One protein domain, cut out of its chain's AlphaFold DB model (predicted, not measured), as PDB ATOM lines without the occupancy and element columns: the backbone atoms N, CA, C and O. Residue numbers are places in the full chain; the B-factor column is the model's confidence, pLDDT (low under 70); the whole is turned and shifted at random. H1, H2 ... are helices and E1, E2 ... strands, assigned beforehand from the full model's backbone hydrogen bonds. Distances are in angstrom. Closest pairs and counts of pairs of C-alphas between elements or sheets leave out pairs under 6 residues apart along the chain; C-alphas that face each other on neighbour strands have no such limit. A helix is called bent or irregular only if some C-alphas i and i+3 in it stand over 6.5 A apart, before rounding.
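This is residues 7 to 143 of the 143 residues of the protein "Calmodulin-binding protein" of Solanum tuberosum (UniProt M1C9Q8). With little regular structure, two curled sheets face each other as a sandwich, E4 E1 E9 E7 and E3 E2 E6 E8, and H1 only grazes the second. The 137 printed residues run E1 E2 H1 E3 E4 E5 E6 E7 E8 E9, mostly strand, with 52 in named elements. The first sheet is mixed, the second antiparallel; the whole is compact, radius of gyration of the C-alphas 15.3 A, spanning 47 by 35 by 23 A.

Find E1, residues 20 to 26: antiparallel to E4, residues 78 to 81, with N 22 and O 79 2.9 A apart, and parallel to E9, residues 136 to 142, with N 25 and O 139 2.9 A apart. E7, residues 113 to 115, is antiparallel to E9, N 115 to O 140 2.8 A. Next find E2, residues 42 to 49: antiparallel to E3, residues 71 to 73, N 43 to O 72 2.8 A, and to E6, residues 97 to 104, N 46 to O 101 2.9 A. E8, residues 122 to 125, is antiparallel to E6, N 98 to O 122 2.8 A. H1, residues 56 to 60, is only just irregular, C-alphas 57 and 60 being 6.9 A apart; 0 of 1 O i to N i+4 and 0 of 2 O i to N i+3 pairs are within hydrogen-bond range. E5, residues 84 to 86, pairs with no named strand.

E1 begins at C-alpha 20 (-26.613, 29.908, 41.265); E2 spans 23.5 A, E6 23.7 A; E9 ends at C-alpha 142 (-7.510, 40.913, 35.450).

The printed part has no cut; the link E1 to E2 is long; 63 residues have pLDDT under 70.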
ATOM      1  N   TYR A   7     -30.870  18.021  39.023       67.62
ATOM      2  CA  TYR A   7     -31.954  17.353  38.293       67.62
ATOM      3  C   TYR A   7     -32.307  18.026  36.973       67.62
ATOM      4  O   TYR A   7     -32.219  19.242  36.822       67.62
ATOM      5  N   THR A   8     -32.778  17.221  36.025       64.38
ATOM      6  CA  THR A   8     -33.382  17.728  34.792       64.38
ATOM      7  C   THR A   8     -34.780  18.281  35.011       64.38
ATOM      8  O   THR A   8     -35.549  17.783  35.836       64.38
ATOM      9  N   GLY A   9     -35.119  19.318  34.245       62.06
ATOM     10  CA  GLY A   9     -36.446  19.936  34.252       62.06
ATOM     11  C   GLY A   9     -36.785  20.736  35.511       62.06
ATOM     12  O   GLY A   9     -37.897  21.247  35.599       62.06
ATOM     13  N   VAL A  10     -35.855  20.851  36.461       69.06
ATOM     14  CA  VAL A  10     -35.957  21.744  37.619       69.06
ATOM     15  C   VAL A  10     -35.020  22.925  37.376       69.06
ATOM     16  O   VAL A  10     -33.842  22.697  37.079       69.06
ATOM     17  N   PRO A  11     -35.518  24.166  37.449       68.62
ATOM     18  CA  PRO A  11     -34.668  25.339  37.430       68.62
ATOM     19  C   PRO A  11     -33.610  25.293  38.533       68.62
ATOM     20  O   PRO A  11     -33.879  25.071  39.714       68.62
ATOM     21  N   ILE A  12     -32.363  25.465  38.118       70.12
ATOM     22  CA  ILE A  12     -31.230  25.704  39.000       70.12
ATOM     23  C   ILE A  12     -31.500  27.064  39.638       70.12
ATOM     24  O   ILE A  12     -31.682  28.024  38.900       70.12
ATOM     25  N   GLY A  13     -31.539  27.160  40.968       60.84
ATOM     26  CA  GLY A  13     -31.751  28.443  41.648       60.84
ATOM     27  C   GLY A  13     -33.150  28.770  42.151       60.84
ATOM     28  O   GLY A  13     -33.296  29.819  42.769       60.84
ATOM     29  N   GLU A  14     -34.156  27.924  41.923       52.62
ATOM     30  CA  GLU A  14     -35.557  28.254  42.245       52.62
ATOM     31  C   GLU A  14     -36.005  27.841  43.662       52.62
ATOM     32  O   GLU A  14     -36.860  28.504  44.244       52.62
ATOM     33  N   ASP A  15     -35.402  26.810  44.267       52.62
ATOM     34  CA  ASP A  15     -35.706  26.429  45.656       52.62
ATOM     35  C   ASP A  15     -34.938  27.295  46.672       52.62
ATOM     36  O   ASP A  15     -33.767  27.632  46.469       52.62
ATOM     37  N   LEU A  16     -35.591  27.632  47.795       43.03
ATOM     38  CA  LEU A  16     -35.011  28.387  48.916       43.03
ATOM     39  C   LEU A  16     -33.686  27.743  49.370       43.03
ATOM     40  O   LEU A  16     -33.680  26.716  50.048       43.03
ATOM     41  N   GLY A  17     -32.564  28.363  48.989       50.59
ATOM     42  CA  GLY A  17     -31.205  27.908  49.302       50.59
ATOM     43  C   GLY A  17     -30.372  27.407  48.114       50.59
ATOM     44  O   GLY A  17     -29.195  27.124  48.310       50.59
ATOM     45  N   ASN A  18     -30.925  27.338  46.897       56.75
ATOM     46  CA  ASN A  18     -30.265  26.748  45.723       56.75
ATOM     47  C   ASN A  18     -29.800  27.748  44.648       56.75
ATOM     48  O   ASN A  18     -29.557  27.336  43.519       56.75
ATOM     49  N   THR A  19     -29.671  29.040  44.948       65.50
ATOM     50  CA  THR A  19     -29.296  30.080  43.967       65.50
ATOM     51  C   THR A  19     -27.940  29.810  43.317       65.50
ATOM     52  O   THR A  19     -26.949  29.654  44.031       65.50
ATOM     53  N   LEU A  20     -27.882  29.810  41.979       78.12
ATOM     54  CA  LEU A  20     -26.613  29.908  41.265       78.12
ATOM     55  C   LEU A  20     -26.174  31.369  41.295       78.12
ATOM     56  O   LEU A  20     -26.753  32.202  40.602       78.12
ATOM     57  N   ASN A  21     -25.172  31.672  42.106       85.50
ATOM     58  CA  ASN A  21     -24.630  33.020  42.195       85.50
ATOM     59  C   ASN A  21     -23.358  33.131  41.364       85.50
ATOM     60  O   ASN A  21     -22.523  32.224  41.353       85.50
ATOM     61  N   LEU A  22     -23.241  34.255  40.673       87.75
ATOM     62  CA  LEU A  22     -22.083  34.656  39.898       87.75
ATOM     63  C   LEU A  22     -21.545  35.945  40.496       87.75
ATOM     64  O   LEU A  22     -22.266  36.940  40.517       87.75
ATOM     65  N   ASP A  23     -20.291  35.908  40.934       91.44
ATOM     66  CA  ASP A  23     -19.575  37.072  41.446       91.44
ATOM     67  C   ASP A  23     -18.348  37.356  40.564       91.44
ATOM     68  O   ASP A  23     -17.549  36.458  40.278       91.44
ATOM     69  N   LEU A  24     -18.201  38.612  40.137       90.56
ATOM     70  CA  LEU A  24     -16.999  39.134  39.498       90.56
ATOM     71  C   LEU A  24     -16.044  39.645  40.574       90.56
ATOM     72  O   LEU A  24     -16.355  40.602  41.285       90.56
ATOM     73  N   VAL A  25     -14.886  39.006  40.683       89.75
ATOM     74  CA  VAL A  25     -13.896  39.256  41.732       89.75
ATOM     75  C   VAL A  25     -12.597  39.756  41.114       89.75
ATOM     76  O   VAL A  25     -12.093  39.181  40.157       89.75
ATOM     77  N   ASP A  26     -12.036  40.825  41.659       87.19
ATOM     78  CA  ASP A  26     -10.712  41.311  41.284       87.19
ATOM     79  C   ASP A  26      -9.637  40.324  41.768       87.19
ATOM     80  O   ASP A  26      -9.623  39.932  42.937       87.19
ATOM     81  N   CYS A  27      -8.745  39.893  40.875       82.31
ATOM     82  CA  CYS A  27      -7.772  38.844  41.190       82.31
ATOM     83  C   CYS A  27      -6.661  39.274  42.162       82.31
ATOM     84  O   CYS A  27      -6.011  38.409  42.745       82.31
ATOM     85  N   LEU A  28      -6.424  40.579  42.332       84.69
ATOM     86  CA  LEU A  28      -5.367  41.110  43.195       84.69
ATOM     87  C   LEU A  28      -5.865  41.345  44.620       84.69
ATOM     88  O   LEU A  28      -5.132  41.152  45.586       84.69
ATOM     89  N   THR A  29      -7.105  41.805  44.743       88.25
ATOM     90  CA  THR A  29      -7.713  42.244  45.999       88.25
ATOM     91  C   THR A  29      -8.726  41.251  46.552       88.25
ATOM     92  O   THR A  29      -9.177  41.431  47.681       88.25
ATOM     93  N   GLU A  30      -9.118  40.251  45.757       85.88
ATOM     94  CA  GLU A  30     -10.180  39.280  46.051       85.88
ATOM     95  C   GLU A  30     -11.541  39.925  46.382       85.88
ATOM     96  O   GLU A  30     -12.459  39.280  46.894       85.88
ATOM     97  N   ASN A  31     -11.709  41.209  46.056       90.75
ATOM     98  CA  ASN A  31     -12.944  41.939  46.283       90.75
ATOM     99  C   ASN A  31     -13.863  41.859  45.074       90.75
ATOM    100  O   ASN A  31     -13.430  41.817  43.926       90.75
ATOM    101  N   ILE A  32     -15.166  41.924  45.336       90.75
ATOM    102  CA  ILE A  32     -16.153  41.989  44.262       90.75
ATOM    103  C   ILE A  32     -16.061  43.339  43.555       90.75
ATOM    104  O   ILE A  32     -16.128  44.394  44.193       90.75
ATOM    105  N   VAL A  33     -15.950  43.288  42.229       91.25
ATOM    106  CA  VAL A  33     -15.874  44.454  41.349       91.25
ATOM    107  C   VAL A  33     -17.269  45.052  41.217       91.25
ATOM    108  O   VAL A  33     -18.087  44.601  40.424       91.25
ATOM    109  N   LYS A  34     -17.563  46.069  42.029       93.12
ATOM    110  CA  LYS A  34     -18.900  46.684  42.087       93.12
ATOM    111  C   LYS A  34     -19.145  47.765  41.038       93.12
ATOM    112  O   LYS A  34     -20.291  48.130  40.807       93.12
ATOM    113  N   PHE A  35     -18.087  48.307  40.447       89.56
ATOM    114  CA  PHE A  35     -18.152  49.478  39.575       89.56
ATOM    115  C   PHE A  35     -17.369  49.236  38.288       89.56
ATOM    116  O   PHE A  35     -16.532  48.341  38.232       89.56
ATOM    117  N   GLY A  36     -17.628  50.069  37.281       87.69
ATOM    118  CA  GLY A  36     -17.013  49.953  35.963       87.69
ATOM    119  C   GLY A  36     -17.884  49.185  34.965       87.69
ATOM    120  O   GLY A  36     -18.914  48.610  35.341       87.69
ATOM    121  N   PRO A  37     -17.511  49.216  33.678       86.56
ATOM    122  CA  PRO A  37     -18.246  48.514  32.631       86.56
ATOM    123  C   PRO A  37     -18.296  46.995  32.876       86.56
ATOM    124  O   PRO A  37     -19.324  46.367  32.621       86.56
ATOM    125  N   GLU A  38     -17.253  46.423  33.483       87.19
ATOM    126  CA  GLU A  38     -17.137  44.990  33.764       87.19
ATOM    127  C   GLU A  38     -18.138  44.518  34.829       87.19
ATOM    128  O   GLU A  38     -18.710  43.433  34.723       87.19
ATOM    129  N   ALA A  39     -18.457  45.375  35.805       90.00
ATOM    130  CA  ALA A  39     -19.473  45.105  36.825       90.00
ATOM    131  C   ALA A  39     -20.904  44.989  36.256       90.00
ATOM    132  O   ALA A  39     -21.817  44.562  36.968       90.00
ATOM    133  N   SER A  40     -21.099  45.381  34.991       91.06
ATOM    134  CA  SER A  40     -22.357  45.294  34.239       91.06
ATOM    135  C   SER A  40     -22.259  44.397  32.998       91.06
ATOM    136  O   SER A  40     -23.155  44.434  32.146       91.06
ATOM    137  N   SER A  41     -21.190  43.603  32.873       89.25
ATOM    138  CA  SER A  41     -20.964  42.743  31.713       89.25
ATOM    139  C   SER A  41     -22.063  41.699  31.536       89.25
ATOM    140  O   SER A  41     -22.636  41.165  32.494       89.25
ATOM    141  N   LYS A  42     -22.338  41.383  30.269       90.69
ATOM    142  CA  LYS A  42     -23.156  40.235  29.894       90.69
ATOM    143  C   LYS A  42     -22.311  38.969  29.989       90.69
ATOM    144  O   LYS A  42     -21.209  38.904  29.446       90.69
ATOM    145  N   VAL A  43     -22.846  37.963  30.665       89.00
ATOM    146  CA  VAL A  43     -22.202  36.676  30.924       89.00
ATOM    147  C   VAL A  43     -23.076  35.568  30.353       89.00
ATOM    148  O   VAL A  43     -24.298  35.602  30.481       89.00
ATOM    149  N   GLU A  44     -22.455  34.585  29.716       88.25
ATOM    150  CA  GLU A  44     -23.098  33.359  29.261       88.25
ATOM    151  C   GLU A  44     -22.737  32.212  30.201       88.25
ATOM    152  O   GLU A  44     -21.561  31.979  30.497       88.25
ATOM    153  N   ILE A  45     -23.757  31.477  30.643       86.12
ATOM    154  CA  ILE A  45     -23.604  30.240  31.402       86.12
ATOM    155  C   ILE A  45     -23.562  29.064  30.437       86.12
ATOM    156  O   ILE A  45     -24.477  28.849  29.642       86.12
ATOM    157  N   VAL A  46     -22.516  28.256  30.560       83.44
ATOM    158  CA  VAL A  46     -22.261  27.099  29.701       83.44
ATOM    159  C   VAL A  46     -22.275  25.831  30.549       83.44
ATOM    160  O   VAL A  46     -21.851  25.833  31.701       83.44
ATOM    161  N   VAL A  47     -22.763  24.723  29.992       80.31
ATOM    162  CA  VAL A  47     -22.700  23.395  30.622       80.31
ATOM    163  C   VAL A  47     -21.867  22.476  29.750       80.31
ATOM    164  O   VAL A  47     -22.071  22.419  28.538       80.31
ATOM    165  N   PHE A  48     -20.992  21.694  30.374       78.00
ATOM    166  CA  PHE A  48     -20.189  20.685  29.693       78.00
ATOM    167  C   PHE A  48     -20.144  19.383  30.488       78.00
ATOM    168  O   PHE A  48     -20.096  19.377  31.719       78.00
ATOM    169  N   GLU A  49     -20.145  18.268  29.761       73.69
ATOM    170  CA  GLU A  49     -19.825  16.950  30.306       73.69
ATOM    171  C   GLU A  49     -18.313  16.871  30.555       73.69
ATOM    172  O   GLU A  49     -17.522  17.276  29.701       73.69
ATOM    173  N   LYS A  50     -17.893  16.332  31.705       67.88
ATOM    174  CA  LYS A  50     -16.477  16.192  32.090       67.88
ATOM    175  C   LYS A  50     -15.633  15.533  30.999       67.88
ATOM    176  O   LYS A  50     -14.501  15.941  30.776       67.88
ATOM    177  N   GLU A  51     -16.190  14.548  30.299       63.22
ATOM    178  CA  GLU A  51     -15.507  13.810  29.229       63.22
ATOM    179  C   GLU A  51     -15.236  14.664  27.972       63.22
ATOM    180  O   GLU A  51     -14.374  14.309  27.166       63.22
ATOM    181  N   GLN A  52     -15.933  15.796  27.804       58.25
ATOM    182  CA  GLN A  52     -15.778  16.702  26.656       58.25
ATOM    183  C   GLN A  52     -14.789  17.850  26.894       58.25
ATOM    184  O   GLN A  52     -14.356  18.495  25.938       58.25
ATOM    185  N   LEU A  53     -14.370  18.079  28.141       57.28
ATOM    186  CA  LEU A  53     -13.299  19.019  28.464       57.28
ATOM    187  C   LEU A  53     -11.929  18.385  28.203       57.28
ATOM    188  O   LEU A  53     -11.216  18.007  29.129       57.28
ATOM    189  N   LYS A  54     -11.543  18.274  26.931       53.19
ATOM    190  CA  LYS A  54     -10.142  17.990  26.576       53.19
ATOM    191  C   LYS A  54      -9.286  19.264  26.558       53.19
ATOM    192  O   LYS A  54      -8.102  19.185  26.867       53.19
ATOM    193  N   THR A  55      -9.898  20.426  26.290       52.84
ATOM    194  CA  THR A  55      -9.248  21.752  26.246       52.84
ATOM    195  C   THR A  55     -10.275  22.863  26.530       52.84
ATOM    196  O   THR A  55     -11.451  22.698  26.207       52.84
ATOM    197  N   VAL A  56      -9.854  24.013  27.079       49.59
ATOM    198  CA  VAL A  56     -10.699  25.224  27.271       49.59
ATOM    199  C   VAL A  56     -11.346  25.694  25.955       49.59
ATOM    200  O   VAL A  56     -12.461  26.193  25.929       49.59
ATOM    201  N   THR A  57     -10.710  25.433  24.814       49.81
ATOM    202  CA  THR A  57     -11.225  25.793  23.483       49.81
ATOM    203  C   THR A  57     -12.462  24.992  23.043       49.81
ATOM    204  O   THR A  57     -13.150  25.400  22.112       49.81
ATOM    205  N   ASN A  58     -12.788  23.876  23.710       52.94
ATOM    206  CA  ASN A  58     -13.938  23.025  23.364       52.94
ATOM    207  C   ASN A  58     -15.291  23.572  23.854       52.94
ATOM    208  O   ASN A  58     -16.323  22.935  23.652       52.94
ATOM    209  N   TRP A  59     -15.311  24.746  24.489       56.44
ATOM    210  CA  TRP A  59     -16.527  25.359  25.033       56.44
ATOM    211  C   TRP A  59     -17.511  25.826  23.950       56.44
ATOM    212  O   TRP A  59     -18.665  26.113  24.250       56.44
ATOM    213  N   LEU A  60     -17.059  25.910  22.695       47.88
ATOM    214  CA  LEU A  60     -17.834  26.403  21.553       47.88
ATOM    215  C   LEU A  60     -18.765  25.352  20.926       47.88
ATOM    216  O   LEU A  60     -19.732  25.731  20.277       47.88
ATOM    217  N   ASP A  61     -18.501  24.058  21.130       48.78
ATOM    218  CA  ASP A  61     -19.162  22.968  20.383       48.78
ATOM    219  C   ASP A  61     -20.093  22.099  21.258       48.78
ATOM    220  O   ASP A  61     -20.677  21.098  20.831       48.78
ATOM    221  N   GLY A  62     -20.236  22.470  22.534       51.28
ATOM    222  CA  GLY A  62     -21.060  21.748  23.494       51.28
ATOM    223  C   GLY A  62     -22.542  21.922  23.181       51.28
ATOM    224  O   GLY A  62     -23.099  23.003  23.368       51.28
ATOM    225  N   LYS A  63     -23.218  20.849  22.744       56.25
ATOM    226  CA  LYS A  63     -24.689  20.791  22.656       56.25
ATOM    227  C   LYS A  63     -25.294  21.430  23.907       56.25
ATOM    228  O   LYS A  63     -25.072  20.933  25.006       56.25
ATOM    229  N   SER A  64     -26.076  22.498  23.741       66.81
ATOM    230  CA  SER A  64     -26.698  23.196  24.869       66.81
ATOM    231  C   SER A  64     -27.616  22.239  25.639       66.81
ATOM    232  O   SER A  64     -28.720  21.907  25.191       66.81
ATOM    233  N   LEU A  65     -27.137  21.774  26.794       76.94
ATOM    234  CA  LEU A  65     -27.870  20.939  27.748       76.94
ATOM    235  C   LEU A  65     -28.755  21.775  28.683       76.94
ATOM    236  O   LEU A  65     -29.401  21.217  29.566       76.94
ATOM    237  N   ILE A  66     -28.817  23.092  28.472       79.88
ATOM    238  CA  ILE A  66     -29.572  24.047  29.283       79.88
ATOM    239  C   ILE A  66     -30.869  24.443  28.571       79.88
ATOM    240  O   ILE A  66     -30.875  24.773  27.387       79.88
ATOM    241  N   ARG A  67     -31.983  24.436  29.298       81.50
ATOM    242  CA  ARG A  67     -33.250  25.070  28.936       81.50
ATOM    243  C   ARG A  67     -33.346  26.427  29.638       81.50
ATOM    244  O   ARG A  67     -33.058  26.505  30.828       81.50
ATOM    245  N   GLY A  68     -33.814  27.442  28.915       84.06
ATOM    246  CA  GLY A  68     -33.844  28.841  29.360       84.06
ATOM    247  C   GLY A  68     -32.854  29.694  28.562       84.06
ATOM    248  O   GLY A  68     -32.163  29.168  27.690       84.06
ATOM    249  N   ASP A  69     -32.807  30.997  28.843       87.31
ATOM    250  CA  ASP A  69     -31.773  31.890  28.303       87.31
ATOM    251  C   ASP A  69     -30.474  31.707  29.111       87.31
ATOM    252  O   ASP A  69     -30.488  31.971  30.314       87.31
ATOM    253  N   PRO A  70     -29.363  31.239  28.514       85.94
ATOM    254  CA  PRO A  70     -28.101  31.078  29.235       85.94
ATOM    255  C   PRO A  70     -27.420  32.416  29.551       85.94
ATOM    256  O   PRO A  70     -26.427  32.429  30.278       85.94
ATOM    257  N   HIS A  71     -27.913  33.531  29.008       89.19
ATOM    258  CA  HIS A  71     -27.322  34.838  29.224       89.19
ATOM    259  C   HIS A  71     -27.900  35.531  30.449       89.19
ATOM    260  O   HIS A  71     -29.111  35.588  30.661       89.19
ATOM    261  N   VAL A  72     -27.010  36.140  31.221       90.12
ATOM    262  CA  VAL A  72     -27.341  36.988  32.361       90.12
ATOM    263  C   VAL A  72     -26.502  38.252  32.314       90.12
ATOM    264  O   VAL A  72     -25.453  38.300  31.672       90.12
ATOM    265  N   LYS A  73     -26.973  39.306  32.974       91.81
ATOM    266  CA  LYS A  73     -26.235  40.560  33.095       91.81
ATOM    267  C   LYS A  73     -25.853  40.769  34.550       91.81
ATOM    268  O   LYS A  73     -26.712  40.646  35.423       91.81
ATOM    269  N   LEU A  74     -24.582  41.076  34.791       91.50
ATOM    270  CA  LEU A  74     -24.122  41.454  36.120       91.50
ATOM    271  C   LEU A  74     -24.766  42.778  36.545       91.50
ATOM    272  O   LEU A  74     -25.037  43.660  35.725       91.50
ATOM    273  N   LYS A  75     -25.014  42.905  37.845       94.19
ATOM    274  CA  LYS A  75     -25.393  44.145  38.509       94.19
ATOM    275  C   LYS A  75     -24.495  44.310  39.726       94.19
ATOM    276  O   LYS A  75     -24.482  43.448  40.602       94.19
ATOM    277  N   ASP A  76     -23.735  45.397  39.758       94.38
ATOM    278  CA  ASP A  76     -22.741  45.664  40.803       94.38
ATOM    279  C   ASP A  76     -21.765  44.479  40.989       94.38
ATOM    280  O   ASP A  76     -21.408  44.105  42.111       94.38
ATOM    281  N   GLY A  77     -21.388  43.847  39.868       90.50
ATOM    282  CA  GLY A  77     -20.482  42.699  39.830       90.50
ATOM    283  C   GLY A  77     -21.106  41.365  40.220       90.50
ATOM    284  O   GLY A  77     -20.369  40.393  40.356       90.50
ATOM    285  N   ARG A  78     -22.426  41.289  40.427       93.12
ATOM    286  CA  ARG A  78     -23.096  40.052  40.853       93.12
ATOM    287  C   ARG A  78     -24.361  39.755  40.070       93.12
ATOM    288  O   ARG A  78     -25.021  40.660  39.564       93.12
ATOM    289  N   VAL A  79     -24.752  38.486  40.032       90.81
ATOM    290  CA  VAL A  79     -26.099  38.079  39.617       90.81
ATOM    291  C   VAL A  79     -26.477  36.736  40.235       90.81
ATOM    292  O   VAL A  79     -25.650  35.833  40.344       90.81
ATOM    293  N   SER A  80     -27.744  36.602  40.622       87.50
ATOM    294  CA  SER A  80     -28.344  35.322  41.001       87.50
ATOM    295  C   SER A  80     -29.165  34.789  39.835       87.50
ATOM    296  O   SER A  80     -29.973  35.513  39.252       87.50
ATOM    297  N   VAL A  81     -28.966  33.519  39.500       84.06
ATOM    298  CA  VAL A  81     -29.596  32.860  38.357       84.06
ATOM    299  C   VAL A  81     -30.530  31.771  38.855       84.06
ATOM    300  O   VAL A  81     -30.112  30.889  39.608       84.06
ATOM    301  N   SER A  82     -31.795  31.857  38.438       80.38
ATOM    302  CA  SER A  82     -32.868  30.948  38.862       80.38
ATOM    303  C   SER A  82     -33.728  30.391  37.721       80.38
ATOM    304  O   SER A  82     -34.619  29.586  37.968       80.38
ATOM    305  N   HIS A  83     -33.494  30.802  36.468       81.25
ATOM    306  CA  HIS A  83     -34.386  30.509  35.332       81.25
ATOM    307  C   HIS A  83     -33.852  29.462  34.345       81.25
ATOM    308  O   HIS A  83     -34.524  29.143  33.360       81.25
ATOM    309  N   ILE A  84     -32.651  28.928  34.577       82.56
ATOM    310  CA  ILE A  84     -32.032  27.913  33.715       82.56
ATOM    311  C   ILE A  84     -32.207  26.515  34.308       82.56
ATOM    312  O   ILE A  84     -32.130  26.340  35.514       82.56
ATOM    313  N   SER A  85     -32.418  25.490  33.484       77.94
ATOM    314  CA  SER A  85     -32.554  24.090  33.935       77.94
ATOM    315  C   SER A  85     -31.849  23.125  32.991       77.94
ATOM    316  O   SER A  85     -31.671  23.429  31.815       77.94
ATOM    317  N   PHE A  86     -31.478  21.932  33.456       77.88
ATOM    318  CA  PHE A  86     -30.970  20.896  32.553       77.88
ATOM    319  C   PHE A  86     -32.106  20.321  31.695       77.88
ATOM    320  O   PHE A  86     -33.169  19.963  32.211       77.88
ATOM    321  N   LYS A  87     -31.884  20.200  30.381       76.56
ATOM    322  CA  LYS A  87     -32.827  19.560  29.452       76.56
ATOM    323  C   LYS A  87     -33.037  18.096  29.832       76.56
ATOM    324  O   LYS A  87     -32.096  17.394  30.196       76.56
ATOM    325  N   HIS A  88     -34.263  17.608  29.660       66.44
ATOM    326  CA  HIS A  88     -34.492  16.169  29.583       66.44
ATOM    327  C   HIS A  88     -33.806  15.636  28.323       66.44
ATOM    328  O   HIS A  88     -34.004  16.174  27.233       66.44
ATOM    329  N   THR A  89     -32.997  14.593  28.465       61.06
ATOM    330  CA  THR A  89     -32.395  13.893  27.332       61.06
ATOM    331  C   THR A  89     -32.874  12.445  27.355       61.06
ATOM    332  O   THR A  89     -33.037  11.853  28.417       61.06
ATOM    333  N   ASN A  90     -33.103  11.854  26.178       55.56
ATOM    334  CA  ASN A  90     -33.484  10.435  26.058       55.56
ATOM    335  C   ASN A  90     -32.316   9.480  26.374       55.56
ATOM    336  O   ASN A  90     -32.462   8.261  26.316       55.56
ATOM    337  N   VAL A  91     -31.146  10.036  26.689       59.56
ATOM    338  CA  VAL A  91     -29.945   9.313  27.083       59.56
ATOM    339  C   VAL A  91     -29.804   9.439  28.590       59.56
ATOM    340  O   VAL A  91     -29.806  10.539  29.134       59.56
ATOM    341  N   SER A  92     -29.652   8.311  29.278       57.12
ATOM    342  CA  SER A  92     -29.442   8.320  30.722       57.12
ATOM    343  C   SER A  92     -28.202   9.144  31.084       57.12
ATOM    344  O   SER A  92     -27.078   8.765  30.760       57.12
ATOM    345  N   MET A  93     -28.409  10.230  31.831       60.97
ATOM    346  CA  MET A  93     -27.333  11.020  32.446       60.97
ATOM    347  C   MET A  93     -26.790  10.385  33.730       60.97
ATOM    348  O   MET A  93     -25.799  10.852  34.288       60.97
ATOM    349  N   ARG A  94     -27.391   9.274  34.182       56.59
ATOM    350  CA  ARG A  94     -26.869   8.474  35.295       56.59
ATOM    351  C   ARG A  94     -25.454   8.019  34.916       56.59
ATOM    352  O   ARG A  94     -25.321   7.273  33.949       56.59
ATOM    353  N   LYS A  95     -24.448   8.450  35.690       60.28
ATOM    354  CA  LYS A  95     -22.982   8.277  35.509       60.28
ATOM    355  C   LYS A  95     -22.234   9.386  34.756       60.28
ATOM    356  O   LYS A  95     -21.031   9.247  34.571       60.28
ATOM    357  N   ARG A  96     -22.886  10.480  34.357       69.69
ATOM    358  CA  ARG A  96     -22.194  11.623  33.746       69.69
ATOM    359  C   ARG A  96     -21.934  12.709  34.783       69.69
ATOM    360  O   ARG A  96     -22.835  13.090  35.531       69.69
ATOM    361  N   GLU A  97     -20.697  13.186  34.813       74.81
ATOM    362  CA  GLU A  97     -20.308  14.372  35.568       74.81
ATOM    363  C   GLU A  97     -20.372  15.585  34.645       74.81
ATOM    364  O   GLU A  97     -19.878  15.551  33.517       74.81
ATOM    365  N   PHE A  98     -20.974  16.653  35.138       77.94
ATOM    366  CA  PHE A  98     -21.136  17.918  34.446       77.94
ATOM    367  C   PHE A  98     -20.443  19.014  35.229       77.94
ATOM    368  O   PHE A  98     -20.201  18.889  36.426       77.94
ATOM    369  N   ARG A  99     -20.144  20.106  34.549       81.38
ATOM    370  CA  ARG A  99     -19.662  21.338  35.157       81.38
ATOM    371  C   ARG A  99     -20.434  22.505  34.558       81.38
ATOM    372  O   ARG A  99     -20.853  22.444  33.398       81.38
ATOM    373  N   LEU A 100     -20.620  23.543  35.364       82.19
ATOM    374  CA  LEU A 100     -21.102  24.840  34.908       82.19
ATOM    375  C   LEU A 100     -19.895  25.737  34.679       82.19
ATOM    376  O   LEU A 100     -18.983  25.768  35.504       82.19
ATOM    377  N   GLY A 101     -19.902  26.462  33.570       84.00
ATOM    378  CA  GLY A 101     -18.968  27.535  33.292       84.00
ATOM    379  C   GLY A 101     -19.687  28.865  33.128       84.00
ATOM    380  O   GLY A 101     -20.878  28.893  32.818       84.00
ATOM    381  N   ALA A 102     -18.960  29.958  33.314       85.94
ATOM    382  CA  ALA A 102     -19.426  31.300  33.005       85.94
ATOM    383  C   ALA A 102     -18.342  32.068  32.251       85.94
ATOM    384  O   ALA A 102     -17.193  32.099  32.693       85.94
ATOM    385  N   ARG A 103     -18.714  32.692  31.131       85.69
ATOM    386  CA  ARG A 103     -17.816  33.512  30.306       85.69
ATOM    387  C   ARG A 103     -18.453  34.848  29.961       85.69
ATOM    388  O   ARG A 103     -19.660  34.916  29.742       85.69
ATOM    389  N   ALA A 104     -17.652  35.905  29.890       85.56
ATOM    390  CA  ALA A 104     -18.125  37.182  29.373       85.56
ATOM    391  C   ALA A 104     -18.453  37.046  27.876       85.56
ATOM    392  O   ALA A 104     -17.670  36.478  27.116       85.56
ATOM    393  N   VAL A 105     -19.618  37.547  27.466       82.56
ATOM    394  CA  VAL A 105     -20.034  37.600  26.051       82.56
ATOM    395  C   VAL A 105     -19.391  38.794  25.363       82.56
ATOM    396  O   VAL A 105     -18.926  38.700  24.232       82.56
ATOM    397  N   ASP A 106     -19.335  39.901  26.097       69.81
ATOM    398  CA  ASP A 106     -18.810  41.170  25.637       69.81
ATOM    399  C   ASP A 106     -17.558  41.465  26.469       69.81
ATOM    400  O   ASP A 106     -17.655  41.772  27.661       69.81
ATOM    401  N   ASN A 107     -16.369  41.347  25.869       62.16
ATOM    402  CA  ASN A 107     -15.169  41.924  26.476       62.16
ATOM    403  C   ASN A 107     -15.337  43.443  26.418       62.16
ATOM    404  O   ASN A 107     -15.273  44.030  25.339       62.16
ATOM    405  N   CYS A 108     -15.624  44.053  27.569       58.00
ATOM    406  CA  CYS A 108     -15.910  45.483  27.652       58.00
ATOM    407  C   CYS A 108     -14.707  46.351  27.262       58.00
ATOM    408  O   CYS A 108     -14.921  47.438  26.739       58.00
ATOM    409  N   ASP A 109     -13.472  45.859  27.434       62.41
ATOM    410  CA  ASP A 109     -12.249  46.605  27.134       62.41
ATOM    411  C   ASP A 109     -11.076  45.695  26.725       62.41
ATOM    412  O   ASP A 109     -10.992  44.533  27.112       62.41
ATOM    413  N   ILE A 110     -10.129  46.235  25.945       62.09
ATOM    414  CA  ILE A 110      -8.900  45.524  25.516       62.09
ATOM    415  C   ILE A 110      -7.906  45.352  26.677       62.09
ATOM    416  O   ILE A 110      -7.054  44.466  26.639       62.09
ATOM    417  N   ARG A 111      -7.991  46.220  27.691       67.06
ATOM    418  CA  ARG A 111      -7.080  46.217  28.844       67.06
ATOM    419  C   ARG A 111      -7.526  45.248  29.928       67.06
ATOM    420  O   ARG A 111      -6.687  44.542  30.465       67.06
ATOM    421  N   THR A 112      -8.828  45.170  30.188       68.94
ATOM    422  CA  THR A 112      -9.359  44.335  31.260       68.94
ATOM    423  C   THR A 112      -9.890  43.018  30.709       68.94
ATOM    424  O   THR A 112     -10.769  42.998  29.848       68.94
ATOM    425  N   ARG A 113      -9.388  41.891  31.225       77.69
ATOM    426  CA  ARG A 113      -9.833  40.557  30.807       77.69
ATOM    427  C   ARG A 113     -10.604  39.873  31.929       77.69
ATOM    428  O   ARG A 113     -10.044  39.580  32.982       77.69
ATOM    429  N   ILE A 114     -11.871  39.547  31.666       82.19
ATOM    430  CA  ILE A 114     -12.651  38.649  32.525       82.19
ATOM    431  C   ILE A 114     -12.223  37.208  32.225       82.19
ATOM    432  O   ILE A 114     -12.264  36.757  31.078       82.19
ATOM    433  N   ILE A 115     -11.795  36.492  33.259       81.00
ATOM    434  CA  ILE A 115     -11.484  35.067  33.211       81.00
ATOM    435  C   ILE A 115     -12.748  34.266  33.477       81.00
ATOM    436  O   ILE A 115     -13.564  34.576  34.347       81.00
ATOM    437  N   GLU A 116     -12.870  33.196  32.712       81.06
ATOM    438  CA  GLU A 116     -13.978  32.277  32.786       81.06
ATOM    439  C   GLU A 116     -14.001  31.511  34.121       81.06
ATOM    440  O   GLU A 116     -12.975  31.022  34.598       81.06
ATOM    441  N   ALA A 117     -15.185  31.373  34.717       81.69
ATOM    442  CA  ALA A 117     -15.386  30.569  35.920       81.69
ATOM    443  C   ALA A 117     -15.827  29.163  35.548       81.69
ATOM    444  O   ALA A 117     -16.584  28.993  34.594       81.69
ATOM    445  N   VAL A 118     -15.423  28.168  36.336       78.75
ATOM    446  CA  VAL A 118     -15.863  26.778  36.182       78.75
ATOM    447  C   VAL A 118     -16.125  26.177  37.559       78.75
ATOM    448  O   VAL A 118     -15.294  26.303  38.454       78.75
ATOM    449  N   THR A 119     -17.267  25.512  37.746       76.06
ATOM    450  CA  THR A 119     -17.539  24.759  38.976       76.06
ATOM    451  C   THR A 119     -16.726  23.471  39.032       76.06
ATOM    452  O   THR A 119     -16.371  22.875  38.010       76.06
ATOM    453  N   GLU A 120     -16.572  22.946  40.244       74.81
ATOM    454  CA  GLU A 120     -16.266  21.531  40.434       74.81
ATOM    455  C   GLU A 120     -17.310  20.635  39.732       74.81
ATOM    456  O   GLU A 120     -18.465  21.046  39.542       74.81
ATOM    457  N   PRO A 121     -16.919  19.422  39.301       74.81
ATOM    458  CA  PRO A 121     -17.830  18.498  38.642       74.81
ATOM    459  C   PRO A 121     -18.944  18.025  39.584       74.81
ATOM    460  O   PRO A 121     -18.719  17.774  40.767       74.81
ATOM    461  N   PHE A 122     -20.145  17.848  39.040       73.62
ATOM    462  CA  PHE A 122     -21.313  17.342  39.756       73.62
ATOM    463  C   PHE A 122     -22.131  16.380  38.893       73.62
ATOM    464  O   PHE A 122     -22.117  16.435  37.666       73.62
ATOM    465  N   PHE A 123     -22.882  15.489  39.536       73.62
ATOM    466  CA  PHE A 123     -23.747  14.546  38.832       73.62
ATOM    467  C   PHE A 123     -25.110  15.163  38.530       73.62
ATOM    468  O   PHE A 123     -25.719  15.785  39.404       73.62
ATOM    469  N   VAL A 124     -25.620  14.915  37.321       69.88
ATOM    470  CA  VAL A 124     -27.019  15.190  36.967       69.88
ATOM    471  C   VAL A 124     -27.800  13.879  36.984       69.88
ATOM    472  O   VAL A 124     -27.418  12.896  36.348       69.88
ATOM    473  N   VAL A 125     -28.903  13.848  37.725       66.19
ATOM    474  CA  VAL A 125     -29.754  12.674  37.912       66.19
ATOM    475  C   VAL A 125     -31.112  12.915  37.257       66.19
ATOM    476  O   VAL A 125     -31.717  13.976  37.371       66.19
ATOM    477  N   ASP A 126     -31.601  11.898  36.549       64.19
ATOM    478  CA  ASP A 126     -32.960  11.884  36.007       64.19
ATOM    479  C   ASP A 126     -33.986  11.805  37.154       64.19
ATOM    480  O   ASP A 126     -33.798  11.030  38.097       64.19
ATOM    481  N   ARG A 127     -35.060  12.600  37.073       58.31
ATOM    482  CA  ARG A 127     -36.081  12.836  38.110       58.31
ATOM    483  C   ARG A 127     -36.951  11.603  38.422       58.31
ATOM    484  O   ARG A 127     -38.171  11.638  38.290       58.31
ATOM    485  N   ARG A 128     -36.345  10.515  38.908       54.62
ATOM    486  CA  ARG A 128     -37.051   9.403  39.573       54.62
ATOM    487  C   ARG A 128     -36.753   9.275  41.081       54.62
ATOM    488  O   ARG A 128     -37.355   8.416  41.712       54.62
ATOM    489  N   SER A 129     -35.904  10.117  41.688       40.97
ATOM    490  CA  SER A 129     -35.745  10.235  43.162       40.97
ATOM    491  C   SER A 129     -35.016  11.535  43.588       40.97
ATOM    492  O   SER A 129     -34.324  12.132  42.771       40.97
ATOM    493  N   SER A 130     -35.202  12.001  44.838       36.06
ATOM    494  CA  SER A 130     -35.078  13.417  45.289       36.06
ATOM    495  C   SER A 130     -33.886  13.757  46.227       36.06
ATOM    496  O   SER A 130     -33.642  12.977  47.151       36.06
ATOM    497  N   LYS A 131     -33.203  14.917  46.002       49.38
ATOM    498  CA  LYS A 131     -32.569  15.926  46.921       49.38
ATOM    499  C   LYS A 131     -31.505  16.867  46.267       49.38
ATOM    500  O   LYS A 131     -30.714  16.437  45.443       49.38
ATOM    501  N   TYR A 132     -31.480  18.124  46.731       48.06
ATOM    502  CA  TYR A 132     -30.990  19.410  46.161       48.06
ATOM    503  C   TYR A 132     -29.479  19.768  46.195       48.06
ATOM    504  O   TYR A 132     -28.744  19.187  46.983       48.06
ATOM    505  N   LEU A 133     -29.047  20.790  45.416       52.78
ATOM    506  CA  LEU A 133     -27.700  21.410  45.431       52.78
ATOM    507  C   LEU A 133     -27.702  22.945  45.251       52.78
ATOM    508  O   LEU A 133     -28.427  23.466  44.407       52.78
ATOM    509  N   ALA A 134     -26.778  23.626  45.940       47.78
ATOM    510  CA  ALA A 134     -26.425  25.036  45.739       47.78
ATOM    511  C   ALA A 134     -25.056  25.174  45.044       47.78
ATOM    512  O   ALA A 134     -24.134  24.413  45.353       47.78
ATOM    513  N   PHE A 135     -24.907  26.157  44.146       54.38
ATOM    514  CA  PHE A 135     -23.665  26.422  43.408       54.38
ATOM    515  C   PHE A 135     -23.244  27.888  43.511       54.38
ATOM    516  O   PHE A 135     -24.066  28.788  43.376       54.38
ATOM    517  N   GLN A 136     -21.942  28.116  43.666       58.22
ATOM    518  CA  GLN A 136     -21.322  29.431  43.539       58.22
ATOM    519  C   GLN A 136     -20.320  29.377  42.385       58.22
ATOM    520  O   GLN A 136     -19.466  28.489  42.348       58.22
ATOM    521  N   LEU A 137     -20.426  30.324  41.461       64.25
ATOM    522  CA  LEU A 137     -19.438  30.587  40.425       64.25
ATOM    523  C   LEU A 137     -18.717  31.895  40.764       64.25
ATOM    524  O   LEU A 137     -19.346  32.900  41.095       64.25
ATOM    525  N   ILE A 138     -17.390  31.867  40.682       67.62
ATOM    526  CA  ILE A 138     -16.532  33.033  40.897       67.62
ATOM    527  C   ILE A 138     -15.730  33.236  39.618       67.62
ATOM    528  O   ILE A 138     -14.903  32.393  39.268       67.62
ATOM    529  N   THR A 139     -16.015  34.326  38.910       67.12
ATOM    530  CA  THR A 139     -15.230  34.794  37.758       67.12
ATOM    531  C   THR A 139     -14.231  35.835  38.227       67.12
ATOM    532  O   THR A 139     -14.569  36.662  39.074       67.12
ATOM    533  N   TYR A 140     -13.032  35.828  37.651       69.25
ATOM    534  CA  TYR A 140     -11.987  36.775  38.026       69.25
ATOM    535  C   TYR A 140     -11.807  37.866  36.979       69.25
ATOM    536  O   TYR A 140     -11.879  37.596  35.784       69.25
ATOM    537  N   LEU A 141     -11.530  39.083  37.427       69.94
ATOM    538  CA  LEU A 141     -11.108  40.197  36.592       69.94
ATOM    539  C   LEU A 141      -9.589  40.366  36.689       69.94
ATOM    540  O   LEU A 141      -9.055  40.392  37.796       69.94
ATOM    541  N   PHE A 142      -8.912  40.494  35.546       60.09
ATOM    542  CA  PHE A 142      -7.510  40.913  35.450       60.09
ATOM    543  C   PHE A 142      -7.419  42.296  34.805       60.09
ATOM    544  O   PHE A 142      -8.027  42.517  33.754       60.09
ATOM    545  N   HIS A 143      -6.653  43.182  35.440       58.78
ATOM    546  CA  HIS A 143      -6.336  44.536  34.979       58.78
ATOM    547  C   HIS A 143      -5.089  44.598  34.090       58.78
ATOM    548  O   HIS A 143      -4.204  43.725  34.245       58.78
TER     549      HIS A 143